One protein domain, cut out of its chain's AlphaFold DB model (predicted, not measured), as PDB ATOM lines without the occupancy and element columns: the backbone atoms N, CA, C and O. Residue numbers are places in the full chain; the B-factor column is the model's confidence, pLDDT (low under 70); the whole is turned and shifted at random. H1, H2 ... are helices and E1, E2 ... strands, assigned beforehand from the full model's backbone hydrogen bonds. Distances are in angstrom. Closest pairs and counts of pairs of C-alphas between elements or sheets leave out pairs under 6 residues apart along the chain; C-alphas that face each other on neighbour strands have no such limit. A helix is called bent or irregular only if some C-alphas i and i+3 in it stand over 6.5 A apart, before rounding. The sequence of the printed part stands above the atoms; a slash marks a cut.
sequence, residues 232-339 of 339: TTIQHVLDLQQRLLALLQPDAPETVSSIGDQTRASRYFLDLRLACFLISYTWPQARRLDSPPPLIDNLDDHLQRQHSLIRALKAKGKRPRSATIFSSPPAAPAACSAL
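This is residues 232 to 339 of the 339 residues of an uncharacterized protein of Actinomadura sp. 7K507 (UniProt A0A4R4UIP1). Three long helices make a loose, open triangle: H1 and H2 meet near their ends as a V, with the small hairpin of E1 and E2 at that corner, and H4 runs past the far end of H2, its first part coming near H1. The short helix H6 packs on residues 295 to 302 of H4, between H4 and H1, and H5 sits between residues 277 to 281 of H2 and residues 303 to 310 of H4. The printed part has 108 residues with six named helices and two named strands, in the order H1 E1 E2 H2 H3 H4 H5 H6, and its class is mostly helix; the sheet is E1 - E2, antiparallel. It is only just loose, close to compact, with a radius of gyration of the C-alphas of 15.9 A, and elongated, spanning 50 by 31 by 23 A.

H1, residues 232 to 247, is followed by the hairpin of E1, residues 255 to 258, and E2, residues 261 to 264. In the hairpin, N 256 and O 263 are 2.8 A apart and N 263 and O 256 2.9 A, both within hydrogen-bond range. H2, residues 265 to 281, is close to H1 but not clearly touching, the closest C-alphas being those of Leu 247 and Ala 265 at 6.3 A; the two run opposite ways at a steep tilt of 41 degrees. H3, residues 285 to 288, is close to H2 but not clearly touching, with the closest C-alphas, of Ile 279 and Ala 286, 5.5 A apart. H4, residues 293 to 315, is close to H2 but not clearly touching, at 6.8 A between the closest C-alphas, of Ser 280 and Leu 303, with a steep tilt of 67 degrees, the same way. H5, residues 322 to 326, touches H2 at Ser 280 and Phe 326, the closest C-alphas, 5.7 A apart, and touches H4 at Ile 310 and Ser 322, 6.7 A. H6, residues 333 to 337, touches H4 through residues 295 to 302 of H4 alone, the closest C-alphas being those of Leu 299 and Ala 335 at 4.5 A. H6 is close to H1 but not clearly touching, 6.2 A between the closest C-alphas, of Val 237 and Ser 337. Every O i to N i+4 pair is within hydrogen-bond range in H1, H2, H5 and H6, and 18 of 19 are in H4; H3 is too short for such a pair, and its one O i to N i+3 pair is not within range.

H1 begins at C-alpha 232 (124.081, 132.825, 120.463) and is 23.5 A long. E1 is 9.3 A and E2 10.0 A. H2, 24.4 A, ends at C-alpha 281 (149.179, 121.071, 118.246). H4, the longest helix, is 32.5 A. H3 is neither bent nor irregular, but only just: C-alphas 285 and 288 are 6.5 A apart. H5 is 6.2 A and H6 6.1 A, ending at C-alpha 337 (137.135, 132.046, 123.018).

The two C-alphas farthest apart, of Asp 251 and Gly 317, are 50.6 A apart. The printed part has no cut and no long link. Its mean pLDDT is 87.9, and no printed residue is under 70.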
ATOM      1  N   THR A 232     123.983 134.242 120.086       82.00
ATOM      2  CA  THR A 232     124.081 132.825 120.463       82.00
ATOM      3  C   THR A 232     125.533 132.428 120.699       82.00
ATOM      4  O   THR A 232     125.853 131.833 121.728       82.00
ATOM      5  N   THR A 233     126.434 132.811 119.790       82.88
ATOM      6  CA  THR A 233     127.867 132.539 119.953       82.88
ATOM      7  C   THR A 233     128.426 133.219 121.198       82.88
ATOM      8  O   THR A 233     129.169 132.592 121.957       82.88
ATOM      9  N   ILE A 234     128.065 134.485 121.446       86.69
ATOM     10  CA  ILE A 234     128.571 135.196 122.624       86.69
ATOM     11  C   ILE A 234     128.055 134.569 123.921       86.69
ATOM     12  O   ILE A 234     128.833 134.469 124.863       86.69
ATOM     13  N   GLN A 235     126.813 134.075 123.974       88.94
ATOM     14  CA  GLN A 235     126.266 133.472 125.192       88.94
ATOM     15  C   GLN A 235     127.065 132.241 125.648       88.94
ATOM     16  O   GLN A 235     127.445 132.170 126.814       88.94
ATOM     17  N   HIS A 236     127.426 131.329 124.736       87.56
ATOM     18  CA  HIS A 236     128.262 130.171 125.085       87.56
ATOM     19  C   HIS A 236     129.623 130.580 125.660       87.56
ATOM     20  O   HIS A 236     130.116 129.975 126.619       87.56
ATOM     21  N   VAL A 237     130.226 131.631 125.095       91.19
ATOM     22  CA  VAL A 237     131.468 132.194 125.626       91.19
ATOM     23  C   VAL A 237     131.218 132.739 127.029       91.19
ATOM     24  O   VAL A 237     131.959 132.393 127.942       91.19
ATOM     25  N   LEU A 238     130.169 133.539 127.235       93.38
ATOM     26  CA  LEU A 238     129.847 134.143 128.530       93.38
ATOM     27  C   LEU A 238     129.619 133.098 129.630       93.38
ATOM     28  O   LEU A 238     130.160 133.264 130.724       93.38
ATOM     29  N   ASP A 239     128.929 131.996 129.339       91.81
ATOM     30  CA  ASP A 239     128.696 130.910 130.301       91.81
ATOM     31  C   ASP A 239     130.010 130.235 130.728       91.81
ATOM     32  O   ASP A 239     130.216 129.880 131.894       91.81
ATOM     33  N   LEU A 240     130.944 130.044 129.788       90.75
ATOM     34  CA  LEU A 240     132.296 129.592 130.118       90.75
ATOM     35  C   LEU A 240     133.033 130.646 130.957       90.75
ATOM     36  O   LEU A 240     133.573 130.314 132.009       90.75
ATOM     37  N   GLN A 241     133.015 131.915 130.544       94.12
ATOM     38  CA  GLN A 241     133.708 133.000 131.245       94.12
ATOM     39  C   GLN A 241     133.250 133.149 132.698       94.12
ATOM     40  O   GLN A 241     134.089 133.274 133.586       94.12
ATOM     41  N   GLN A 242     131.942 133.099 132.960       94.44
ATOM     42  CA  GLN A 242     131.394 133.182 134.316       94.44
ATOM     43  C   GLN A 242     131.893 132.033 135.198       94.44
ATOM     44  O   GLN A 242     132.339 132.277 136.319       94.44
ATOM     45  N   ARG A 243     131.912 130.797 134.678       92.38
ATOM     46  CA  ARG A 243     132.455 129.631 135.399       92.38
ATOM     47  C   ARG A 243     133.941 129.795 135.714       92.38
ATOM     48  O   ARG A 243     134.351 129.571 136.849       92.38
ATOM     49  N   LEU A 244     134.744 130.225 134.739       93.44
ATOM     50  CA  LEU A 244     136.182 130.433 134.942       93.44
ATOM     51  C   LEU A 244     136.466 131.547 135.958       93.44
ATOM     52  O   LEU A 244     137.331 131.384 136.814       93.44
ATOM     53  N   LEU A 245     135.731 132.660 135.896       94.25
ATOM     54  CA  LEU A 245     135.874 133.777 136.836       94.25
ATOM     55  C   LEU A 245     135.433 133.407 138.255       94.25
ATOM     56  O   LEU A 245     136.062 133.866 139.207       94.25
ATOM     57  N   ALA A 246     134.402 132.570 138.394       92.69
ATOM     58  CA  ALA A 246     133.983 132.030 139.682       92.69
ATOM     59  C   ALA A 246     135.085 131.150 140.293       92.69
ATOM     60  O   ALA A 246     135.449 131.358 141.440       92.69
ATOM     61  N   LEU A 247     135.694 130.245 139.515       92.69
ATOM     62  CA  LEU A 247     136.784 129.373 139.990       92.69
ATOM     63  C   LEU A 247     138.071 130.123 140.376       92.69
ATOM     64  O   LEU A 247     138.901 129.583 141.108       92.69
ATOM     65  N   LEU A 248     138.258 131.348 139.875       91.38
ATOM     66  CA  LEU A 248     139.385 132.209 140.238       91.38
ATOM     67  C   LEU A 248     139.192 132.933 141.575       91.38
ATOM     68  O   LEU A 248     140.171 133.482 142.086       91.38
ATOM     69  N   GLN A 249     137.973 132.973 142.128       89.94
ATOM     70  CA  GLN A 249     137.739 133.676 143.385       89.94
ATOM     71  C   GLN A 249     138.398 132.939 144.566       89.94
ATOM     72  O   GLN A 249     138.405 131.703 144.593       89.94
ATOM     73  N   PRO A 250     138.948 133.665 145.558       84.00
ATOM     74  CA  PRO A 250     139.576 133.048 146.730       84.00
ATOM     75  C   PRO A 250     138.615 132.186 147.561       84.00
ATOM     76  O   PRO A 250     139.027 131.183 148.138       84.00
ATOM     77  N   ASP A 251     137.339 132.565 147.604       85.44
ATOM     78  CA  ASP A 251     136.250 131.905 148.330       85.44
ATOM     79  C   ASP A 251     135.546 130.803 147.517       85.44
ATOM     80  O   ASP A 251     134.660 130.121 148.031       85.44
ATOM     81  N   ALA A 252     135.951 130.586 146.262       86.56
ATOM     82  CA  ALA A 252     135.420 129.507 145.439       86.56
ATOM     83  C   ALA A 252     135.747 128.128 146.039       86.56
ATOM     84  O   ALA A 252     136.800 127.981 146.669       86.56
ATOM     85  N   PRO A 253     134.926 127.089 145.788       86.19
ATOM     86  CA  PRO A 253     135.229 125.728 146.218       86.19
ATOM     87  C   PRO A 253     136.635 125.288 145.791       86.19
ATOM     88  O   PRO A 253     137.050 125.509 144.651       86.19
ATOM     89  N   GLU A 254     137.373 124.639 146.695       85.19
ATOM     90  CA  GLU A 254     138.720 124.143 146.382       85.19
ATOM     91  C   GLU A 254     138.702 123.061 145.295       85.19
ATOM     92  O   GLU A 254     139.675 122.916 144.545       85.19
ATOM     93  N   THR A 255     137.594 122.319 145.200       88.19
ATOM     94  CA  THR A 255     137.396 121.226 144.250       88.19
ATOM     95  C   THR A 255     136.296 121.519 143.235       88.19
ATOM     96  O   THR A 255     135.255 122.084 143.565       88.19
ATOM     97  N   VAL A 256     136.518 121.084 141.998       90.69
ATOM     98  CA  VAL A 256     135.606 121.199 140.858       90.69
ATOM     99  C   VAL A 256     135.611 119.889 140.070       90.69
ATOM    100  O   VAL A 256     136.616 119.177 140.047       90.69
ATOM    101  N   SER A 257     134.502 119.568 139.400       86.31
ATOM    102  CA  SER A 257     134.477 118.442 138.465       86.31
ATOM    103  C   SER A 257     135.215 118.795 137.167       86.31
ATOM    104  O   SER A 257     134.930 119.816 136.540       86.31
ATOM    105  N   SER A 258     136.153 117.946 136.756       82.75
ATOM    106  CA  SER A 258     136.890 118.025 135.494       82.75
ATOM    107  C   SER A 258     136.854 116.657 134.822       82.75
ATOM    108  O   SER A 258     137.347 115.688 135.388       82.75
ATOM    109  N   ILE A 259     136.257 116.566 133.629       78.94
ATOM    110  CA  ILE A 259     136.186 115.321 132.835       78.94
ATOM    111  C   ILE A 259     135.629 114.132 133.658       78.94
ATOM    112  O   ILE A 259     136.085 113.003 133.546       78.94
ATOM    113  N   GLY A 260     134.630 114.390 134.508       81.44
ATOM    114  CA  GLY A 260     133.970 113.365 135.328       81.44
ATOM    115  C   GLY A 260     134.594 113.117 136.705       81.44
ATOM    116  O   GLY A 260     133.917 112.558 137.562       81.44
ATOM    117  N   ASP A 261     135.804 113.617 136.971       85.31
ATOM    118  CA  ASP A 261     136.492 113.441 138.256       85.31
ATOM    119  C   ASP A 261     136.471 114.717 139.105       85.31
ATOM    120  O   ASP A 261     136.451 115.833 138.585       85.31
ATOM    121  N   GLN A 262     136.505 114.577 140.434       91.38
ATOM    122  CA  GLN A 262     136.725 115.711 141.338       91.38
ATOM    123  C   GLN A 262     138.213 116.062 141.381       91.38
ATOM    124  O   GLN A 262     139.059 115.218 141.670       91.38
ATOM    125  N   THR A 263     138.542 117.324 141.124       89.88
ATOM    126  CA  THR A 263     139.923 117.813 141.096       89.88
ATOM    127  C   THR A 263     140.039 119.182 141.745       89.88
ATOM    128  O   THR A 263     139.039 119.856 141.964       89.88
ATOM    129  N   ARG A 264     141.260 119.634 142.045       89.44
ATOM    130  CA  ARG A 264     141.486 120.995 142.557       89.44
ATOM    131  C   ARG A 264     141.225 122.032 141.462       89.44
ATOM    132  O   ARG A 264     141.604 121.807 140.313       89.44
ATOM    133  N   ALA A 265     140.703 123.206 141.816       87.88
ATOM    134  CA  ALA A 265     140.515 124.314 140.867       87.88
ATOM    135  C   ALA A 265     141.811 124.668 140.104       87.88
ATOM    136  O   ALA A 265     141.802 124.872 138.892       87.88
ATOM    137  N   SER A 266     142.963 124.632 140.780       87.38
ATOM    138  CA  SER A 266     144.271 124.840 140.147       87.38
ATOM    139  C   SER A 266     144.614 123.785 139.094       87.38
ATOM    140  O   SER A 266     145.179 124.105 138.045       87.38
ATOM    141  N   ARG A 267     144.229 122.526 139.327       86.88
ATOM    142  CA  ARG A 267     144.415 121.440 138.365       86.88
ATOM    143  C   ARG A 267     143.480 121.582 137.167       86.88
ATOM    144  O   ARG A 267     143.945 121.396 136.048       86.88
ATOM    145  N   TYR A 268     142.240 122.017 137.377       89.94
ATOM    146  CA  TYR A 268     141.304 122.324 136.293       89.94
ATOM    147  C   TYR A 268     141.901 123.320 135.277       89.94
ATOM    148  O   TYR A 268     141.874 123.073 134.073       89.94
ATOM    149  N   PHE A 269     142.555 124.395 135.735       89.31
ATOM    150  CA  PHE A 269     143.231 125.342 134.832       89.31
ATOM    151  C   PHE A 269     144.449 124.755 134.099       89.31
ATOM    152  O   PHE A 269     144.745 125.160 132.971       89.31
ATOM    153  N   LEU A 270     145.168 123.809 134.712       86.75
ATOM    154  CA  LEU A 270     146.250 123.085 134.037       86.75
ATOM    155  C   LEU A 270     145.710 122.148 132.957       86.75
ATOM    156  O   LEU A 270     146.287 122.103 131.869       86.75
ATOM    157  N   ASP A 271     144.613 121.448 133.244       86.38
ATOM    158  CA  ASP A 271     143.952 120.551 132.298       86.38
ATOM    159  C   ASP A 271     143.393 121.342 131.108       86.38
ATOM    160  O   ASP A 271     143.652 120.969 129.964       86.38
ATOM    161  N   LEU A 272     142.752 122.495 131.348       89.25
ATOM    162  CA  LEU A 272     142.318 123.408 130.283       89.25
ATOM    163  C   LEU A 272     143.486 123.843 129.397       89.25
ATOM    164  O   LEU A 272     143.426 123.741 128.176       89.25
ATOM    165  N   ARG A 273     144.598 124.275 129.997       87.44
ATOM    166  CA  ARG A 273     145.785 124.673 129.236       87.44
ATOM    167  C   ARG A 273     146.356 123.520 128.406       87.44
ATOM    168  O   ARG A 273     146.827 123.748 127.289       87.44
ATOM    169  N   LEU A 274     146.365 122.306 128.954       86.25
ATOM    170  CA  LEU A 274     146.800 121.113 128.235       86.25
ATOM    171  C   LEU A 274     145.858 120.809 127.064       86.25
ATOM    172  O   LEU A 274     146.348 120.558 125.965       86.25
ATOM    173  N   ALA A 275     144.543 120.906 127.267       88.81
ATOM    174  CA  ALA A 275     143.547 120.743 126.214       88.81
ATOM    175  C   ALA A 275     143.762 121.762 125.083       88.81
ATOM    176  O   ALA A 275     143.951 121.360 123.937       88.81
ATOM    177  N   CYS A 276     143.887 123.054 125.400       90.50
ATOM    178  CA  CYS A 276     144.179 124.098 124.414       90.50
ATOM    179  C   CYS A 276     145.489 123.836 123.647       90.50
ATOM    180  O   CYS A 276     145.572 124.057 122.436       90.50
ATOM    181  N   PHE A 277     146.531 123.344 124.330       88.81
ATOM    182  CA  PHE A 277     147.777 122.946 123.671       88.81
ATOM    183  C   PHE A 277     147.560 121.777 122.706       88.81
ATOM    184  O   PHE A 277     148.039 121.846 121.577       88.81
ATOM    185  N   LEU A 278     146.850 120.726 123.123       89.69
ATOM    186  CA  LEU A 278     146.576 119.557 122.286       89.69
ATOM    187  C   LEU A 278     145.736 119.932 121.062       89.69
ATOM    188  O   LEU A 278     146.095 119.532 119.954       89.69
ATOM    189  N   ILE A 279     144.700 120.759 121.233       90.81
ATOM    190  CA  ILE A 279     143.888 121.309 120.136       90.81
ATOM    191  C   ILE A 279     144.784 122.062 119.146       90.81
ATOM    192  O   ILE A 279     144.789 121.763 117.954       90.81
ATOM    193  N   SER A 280     145.613 122.983 119.648       90.69
ATOM    194  CA  SER A 280     146.517 123.788 118.814       90.69
ATOM    195  C   SER A 280     147.562 122.936 118.086       90.69
ATOM    196  O   SER A 280     147.875 123.184 116.923       90.69
ATOM    197  N   TYR A 281     148.119 121.932 118.768       88.88
ATOM    198  CA  TYR A 281     149.179 121.071 118.246       88.88
ATOM    199  C   TYR A 281     148.673 120.075 117.196       88.88
ATOM    200  O   TYR A 281     149.421 119.695 116.298       88.88
ATOM    201  N   THR A 282     147.412 119.652 117.307       90.81
ATOM    202  CA  THR A 282     146.765 118.690 116.398       90.81
ATOM    203  C   THR A 282     145.897 119.369 115.337       90.81
ATOM    204  O   THR A 282     145.053 118.733 114.710       90.81
ATOM    205  N   TRP A 283     146.084 120.669 115.107       90.81
ATOM    206  CA  TRP A 283     145.367 121.395 114.063       90.81
ATOM    207  C   TRP A 283     145.894 121.038 112.659       90.81
ATOM    208  O   TRP A 283     147.113 121.044 112.462       90.81
ATOM    209  N   PRO A 284     145.035 120.791 111.642       90.62
ATOM    210  CA  PRO A 284     143.585 121.024 111.596       90.62
ATOM    211  C   PRO A 284     142.707 119.818 111.972       90.62
ATOM    212  O   PRO A 284     141.490 119.902 111.844       90.62
ATOM    213  N   GLN A 285     143.260 118.687 112.418       90.38
ATOM    214  CA  GLN A 285     142.460 117.506 112.778       90.38
ATOM    215  C   GLN A 285     141.480 117.806 113.924       90.38
ATOM    216  O   GLN A 285     140.337 117.349 113.887       90.38
ATOM    217  N   ALA A 286     141.897 118.634 114.886       89.62
ATOM    218  CA  ALA A 286     141.050 119.116 115.976       89.62
ATOM    219  C   ALA A 286     139.917 120.068 115.539       89.62
ATOM    220  O   ALA A 286     139.034 120.342 116.342       89.62
ATOM    221  N   ARG A 287     139.861 120.510 114.269       87.62
ATOM    222  CA  ARG A 287     138.750 121.333 113.744       87.62
ATOM    223  C   ARG A 287     137.395 120.622 113.809       87.62
ATOM    224  O   ARG A 287     136.359 121.263 113.724       87.62
ATOM    225  N   ARG A 288     137.400 119.293 113.943       85.50
ATOM    226  CA  ARG A 288     136.188 118.475 114.103       85.50
ATOM    227  C   ARG A 288     135.516 118.637 115.468       85.50
ATOM    228  O   ARG A 288     134.419 118.124 115.635       85.50
ATOM    229  N   LEU A 289     136.188 119.256 116.439       83.88
ATOM    230  CA  LEU A 289     135.580 119.583 117.723       83.88
ATOM    231  C   LEU A 289     134.535 120.681 117.505       83.88
ATOM    232  O   LEU A 289     134.813 121.669 116.824       83.88
ATOM    233  N   ASP A 290     133.346 120.501 118.075       73.00
ATOM    234  CA  ASP A 290     132.254 121.458 117.922       73.00
ATOM    235  C   ASP A 290     132.650 122.819 118.510       73.00
ATOM    236  O   ASP A 290     132.991 122.955 119.686       73.00
ATOM    237  N   SER A 291     132.630 123.850 117.671       71.75
ATOM    238  CA  SER A 291     132.847 125.245 118.051       71.75
ATOM    239  C   SER A 291     132.067 126.148 117.098       71.75
ATOM    240  O   SER A 291     131.982 125.829 115.909       71.75
ATOM    241  N   PRO A 292     131.494 127.271 117.571       74.62
ATOM    242  CA  PRO A 292     130.738 128.169 116.706       74.62
ATOM    243  C   PRO A 292     131.577 128.626 115.495       74.62
ATOM    244  O   PRO A 292     132.704 129.094 115.696       74.62
ATOM    245  N   PRO A 293     131.052 128.546 114.254       71.69
ATOM    246  CA  PRO A 293     131.794 128.896 113.041       71.69
ATOM    247  C   PRO A 293     132.535 130.250 113.070       71.69
ATOM    248  O   PRO A 293     133.718 130.273 112.736       71.69
ATOM    249  N   PRO A 294     131.958 131.377 113.544       77.00
ATOM    250  CA  PRO A 294     132.697 132.646 113.552       77.00
ATOM    251  C   PRO A 294     133.916 132.645 114.495       77.00
ATOM    252  O   PRO A 294     134.878 133.388 114.284       77.00
ATOM    253  N   LEU A 295     133.914 131.809 115.539       81.00
ATOM    254  CA  LEU A 295     135.044 131.667 116.457       81.00
ATOM    255  C   LEU A 295     136.111 130.720 115.896       81.00
ATOM    256  O   LEU A 295     137.302 131.009 116.036       81.00
ATOM    257  N   ILE A 296     135.705 129.637 115.223       85.88
ATOM    258  CA  ILE A 296     136.652 128.653 114.683       85.88
ATOM    259  C   ILE A 296     137.552 129.264 113.606       85.88
ATOM    260  O   ILE A 296     138.759 129.041 113.634       85.88
ATOM    261  N   ASP A 297     137.012 130.142 112.755       88.06
ATOM    262  CA  ASP A 297     137.794 130.815 111.710       88.06
ATOM    263  C   ASP A 297     138.865 131.752 112.306       88.06
ATOM    264  O   ASP A 297     139.998 131.826 111.827       88.06
ATOM    265  N   ASN A 298     138.565 132.403 113.438       88.88
ATOM    266  CA  ASN A 298     139.554 133.194 114.176       88.88
ATOM    267  C   ASN A 298     140.689 132.324 114.752       88.88
ATOM    268  O   ASN A 298     141.845 132.770 114.825       88.88
ATOM    269  N   LEU A 299     140.371 131.101 115.189       90.94
ATOM    270  CA  LEU A 299     141.364 130.136 115.660       90.94
ATOM    271  C   LEU A 299     142.207 129.591 114.502       90.94
ATOM    272  O   LEU A 299     143.432 129.516 114.635       90.94
ATOM    273  N   ASP A 300     141.596 129.299 113.353       91.31
ATOM    274  CA  ASP A 300     142.307 128.923 112.131       91.31
ATOM    275  C   ASP A 300     143.341 129.967 111.742       91.31
ATOM    276  O   ASP A 300     144.523 129.643 111.613       91.31
ATOM    277  N   ASP A 301     142.937 131.230 111.629       90.69
ATOM    278  CA  ASP A 301     143.837 132.329 111.286       90.69
ATOM    279  C   ASP A 301     144.994 132.451 112.285       90.69
ATOM    280  O   ASP A 301     146.129 132.809 111.942       90.69
ATOM    281  N   HIS A 302     144.732 132.190 113.567       91.62
ATOM    282  CA  HIS A 302     145.773 132.160 114.585       91.62
ATOM    283  C   HIS A 302     146.767 131.009 114.360       91.62
ATOM    284  O   HIS A 302     147.980 131.245 114.306       91.62
ATOM    285  N   LEU A 303     146.277 129.781 114.198       92.50
ATOM    286  CA  LEU A 303     147.110 128.583 114.084       92.50
ATOM    287  C   LEU A 303     147.832 128.506 112.732       92.50
ATOM    288  O   LEU A 303     149.001 128.122 112.673       92.50
ATOM    289  N   GLN A 304     147.221 128.991 111.649       91.19
ATOM    290  CA  GLN A 304     147.876 129.164 110.350       91.19
ATOM    291  C   GLN A 304     149.064 130.133 110.427       91.19
ATOM    292  O   GLN A 304     150.124 129.868 109.846       91.19
ATOM    293  N   ARG A 305     148.946 131.231 111.190       90.81
ATOM    294  CA  ARG A 305     150.076 132.142 111.449       90.81
ATOM    295  C   ARG A 305     151.193 131.454 112.231       90.81
ATOM    296  O   ARG A 305     152.365 131.638 111.896       90.81
ATOM    297  N   GLN A 306     150.862 130.630 113.227       91.06
ATOM    298  CA  GLN A 306     151.859 129.849 113.968       91.06
ATOM    299  C   GLN A 306     152.568 128.818 113.072       91.06
ATOM    300  O   GLN A 306     153.800 128.731 113.084       91.06
ATOM    301  N   HIS A 307     151.820 128.096 112.233       90.38
ATOM    302  CA  HIS A 307     152.372 127.180 111.234       90.38
ATOM    303  C   HIS A 307     153.313 127.890 110.258       90.38
ATOM    304  O   HIS A 307     154.433 127.424 110.029       90.38
ATOM    305  N   SER A 308     152.899 129.041 109.729       90.81
ATOM    306  CA  SER A 308     153.717 129.858 108.830       90.81
ATOM    307  C   SER A 308     155.006 130.334 109.503       90.81
ATOM    308  O   SER A 308     156.080 130.237 108.908       90.81
ATOM    309  N   LEU A 309     154.943 130.757 110.771       90.12
ATOM    310  CA  LEU A 309     156.125 131.121 111.558       90.12
ATOM    311  C   LEU A 309     157.096 129.943 111.711       90.12
ATOM    312  O   LEU A 309     158.302 130.107 111.514       90.12
ATOM    313  N   ILE A 310     156.593 128.750 112.040       89.75
ATOM    314  CA  ILE A 310     157.416 127.539 112.169       89.75
ATOM    315  C   ILE A 310     158.104 127.212 110.840       89.75
ATOM    316  O   ILE A 310     159.313 126.961 110.827       89.75
ATOM    317  N   ARG A 311     157.366 127.248 109.722       91.62
ATOM    318  CA  ARG A 311     157.920 127.017 108.375       91.62
ATOM    319  C   ARG A 311     159.000 128.044 108.037       91.62
ATOM    320  O   ARG A 311     160.093 127.657 107.633       91.62
ATOM    321  N   ALA A 312     158.745 129.327 108.290       92.31
ATOM    322  CA  ALA A 312     159.704 130.402 108.040       92.31
ATOM    323  C   ALA A 312     160.984 130.269 108.885       92.31
ATOM    324  O   ALA A 312     162.080 130.550 108.402       92.31
ATOM    325  N   LEU A 313     160.876 129.825 110.143       91.25
ATOM    326  CA  LEU A 313     162.039 129.563 110.994       91.25
ATOM    327  C   LEU A 313     162.860 128.372 110.481       91.25
ATOM    328  O   LEU A 313     164.084 128.480 110.417       91.25
ATOM    329  N   LYS A 314     162.202 127.279 110.070       91.81
ATOM    330  CA  LYS A 314     162.869 126.110 109.473       91.81
ATOM    331  C   LYS A 314     163.584 126.459 108.168       91.81
ATOM    332  O   LYS A 314     164.735 126.078 108.001       91.81
ATOM    333  N   ALA A 315     162.943 127.236 107.292       92.94
ATOM    334  CA  ALA A 315     163.541 127.700 106.038       92.94
ATOM    335  C   ALA A 315     164.816 128.536 106.262       92.94
ATOM    336  O   ALA A 315     165.730 128.510 105.449       92.94
ATOM    337  N   LYS A 316     164.918 129.227 107.405       93.94
ATOM    338  CA  LYS A 316     166.119 129.963 107.841       93.94
ATOM    339  C   LYS A 316     167.152 129.082 108.567       93.94
ATOM    340  O   LYS A 316     167.995 129.615 109.286       93.94
ATOM    341  N   GLY A 317     167.044 127.754 108.481       90.88
ATOM    342  CA  GLY A 317     167.935 126.799 109.153       90.88
ATOM    343  C   GLY A 317     167.785 126.737 110.678       90.88
ATOM    344  O   GLY A 317     168.590 126.098 111.354       90.88
ATOM    345  N   LYS A 318     166.772 127.394 111.262       89.12
ATOM    346  CA  LYS A 318     166.545 127.376 112.715       89.12
ATOM    347  C   LYS A 318     165.737 126.143 113.113       89.12
ATOM    348  O   LYS A 318     164.878 125.680 112.370       89.12
ATOM    349  N   ARG A 319     165.951 125.655 114.339       86.50
ATOM    350  CA  ARG A 319     165.115 124.618 114.970       86.50
ATOM    351  C   ARG A 319     164.053 125.286 115.854       86.50
ATOM    352  O   ARG A 319     164.356 125.621 117.002       86.50
ATOM    353  N   PRO A 320     162.834 125.561 115.346       83.19
ATOM    354  CA  PRO A 320     161.798 126.183 116.158       83.19
ATOM    355  C   PRO A 320     161.359 125.234 117.276       83.19
ATOM    356  O   PRO A 320     161.175 124.038 117.058       83.19
ATOM    357  N   ARG A 321     161.132 125.781 118.472       84.44
ATOM    358  CA  ARG A 321     160.496 125.048 119.571       84.44
ATOM    359  C   ARG A 321     158.985 125.017 119.322       84.44
ATOM    360  O   ARG A 321     158.253 125.804 119.912       84.44
ATOM    361  N   SER A 322     158.526 124.162 118.406       80.94
ATOM    362  CA  SER A 322     157.122 124.123 117.958       80.94
ATOM    363  C   SER A 322     156.140 123.978 119.118       80.94
ATOM    364  O   SER A 322     155.195 124.752 119.196       80.94
ATOM    365  N   ALA A 323     156.413 123.083 120.076       80.44
ATOM    366  CA  ALA A 323     155.576 122.914 121.266       80.44
ATOM    367  C   ALA A 323     155.396 124.229 122.044       80.44
ATOM    368  O   ALA A 323     154.303 124.560 122.477       80.44
ATOM    369  N   THR A 324     156.459 125.029 122.150       80.00
ATOM    370  CA  THR A 324     156.434 126.341 122.804       80.00
ATOM    371  C   THR A 324     155.631 127.387 122.017       80.00
ATOM    372  O   THR A 324     155.040 128.287 122.616       80.00
ATOM    373  N   ILE A 325     155.616 127.294 120.684       84.12
ATOM    374  CA  ILE A 325     154.817 128.171 119.818       84.12
ATOM    375  C   ILE A 325     153.334 127.824 119.985       84.12
ATOM    376  O   ILE A 325     152.575 128.701 120.383       84.12
ATOM    377  N   PHE A 326     152.960 126.552 119.826       85.38
ATOM    378  CA  PHE A 326     151.577 126.086 119.992       85.38
ATOM    379  C   PHE A 326     151.040 126.236 121.414       85.38
ATOM    380  O   PHE A 326     149.857 126.476 121.604       85.38
ATOM    381  N   SER A 327     151.896 126.156 122.436       83.00
ATOM    382  CA  SER A 327     151.470 126.376 123.821       83.00
ATOM    383  C   SER A 327     151.213 127.848 124.161       83.00
ATOM    384  O   SER A 327     150.897 128.148 125.311       83.00
ATOM    385  N   SER A 328     151.470 128.780 123.235       85.38
ATOM    386  CA  SER A 328     151.275 130.213 123.467       85.38
ATOM    387  C   SER A 328     149.829 130.591 123.136       85.38
ATOM    388  O   SER A 328     149.385 130.301 122.026       85.38
ATOM    389  N   PRO A 329     149.105 131.248 124.054       89.25
ATOM    390  CA  PRO A 329     147.705 131.569 123.834       89.25
ATOM    391  C   PRO A 329     147.523 132.660 122.759       89.25
ATOM    392  O   PRO A 329     148.393 133.529 122.603       89.25
ATOM    393  N   PRO A 330     146.375 132.684 122.059       90.88
ATOM    394  CA  PRO A 330     146.028 133.779 121.163       90.88
ATOM    395  C   PRO A 330     145.956 135.133 121.882       90.88
ATOM    396  O   PRO A 330     145.374 135.272 122.953       90.88
ATOM    397  N   ALA A 331     146.488 136.191 121.267       87.62
ATOM    398  CA  ALA A 331     146.273 137.548 121.781       87.62
ATOM    399  C   ALA A 331     144.825 138.021 121.535       87.62
ATOM    400  O   ALA A 331     144.242 138.711 122.374       87.62
ATOM    401  N   ALA A 332     144.245 137.622 120.397       90.62
ATOM    402  CA  ALA A 332     142.898 137.994 119.980       90.62
ATOM    403  C   ALA A 332     141.829 137.315 120.864       90.62
ATOM    404  O   ALA A 332     141.877 136.094 121.022       90.62
ATOM    405  N   PRO A 333     140.861 138.066 121.416       92.75
ATOM    406  CA  PRO A 333     139.824 137.512 122.289       92.75
ATOM    407  C   PRO A 333     138.920 136.483 121.597       92.75
ATOM    408  O   PRO A 333     138.636 135.451 122.195       92.75
ATOM    409  N   ALA A 334     138.555 136.690 120.326       90.69
ATOM    410  CA  ALA A 334     137.771 135.721 119.552       90.69
ATOM    411  C   ALA A 334     138.492 134.366 119.419       90.69
ATOM    412  O   ALA A 334     137.947 133.340 119.806       90.69
ATOM    413  N   ALA A 335     139.761 134.371 118.996       90.94
ATOM    414  CA  ALA A 335     140.565 133.150 118.885       90.94
ATOM    415  C   ALA A 335     140.796 132.452 120.239       90.94
ATOM    416  O   ALA A 335     140.897 131.235 120.282       90.94
ATOM    417  N   CYS A 336     140.880 133.201 121.345       91.81
ATOM    418  CA  CYS A 336     140.925 132.608 122.687       91.81
ATOM    419  C   CYS A 336     139.590 132.011 123.128       91.81
ATOM    420  O   CYS A 336     139.603 131.087 123.921       91.81
ATOM    421  N   SER A 337     138.467 132.559 122.670       90.38
ATOM    422  CA  SER A 337     137.135 132.046 123.018       90.38
ATOM    423  C   SER A 337     136.800 130.758 122.266       90.38
ATOM    424  O   SER A 337     135.965 129.988 122.717       90.38
ATOM    425  N   ALA A 338     137.431 130.566 121.109       88.81
ATOM    426  CA  ALA A 338     137.318 129.376 120.276       88.81
ATOM    427  C   ALA A 338     138.137 128.178 120.786       88.81
ATOM    428  O   ALA A 338     137.936 127.067 120.308       88.81
ATOM    429  N   LEU A 339     139.124 128.430 121.653       86.06
ATOM    430  CA  LEU A 339     140.151 127.475 122.078       86.06
ATOM    431  C   LEU A 339     139.881 126.947 123.486       86.06
ATOM    432  O   LEU A 339     140.234 125.773 123.729       86.06
TER     433      LEU A 339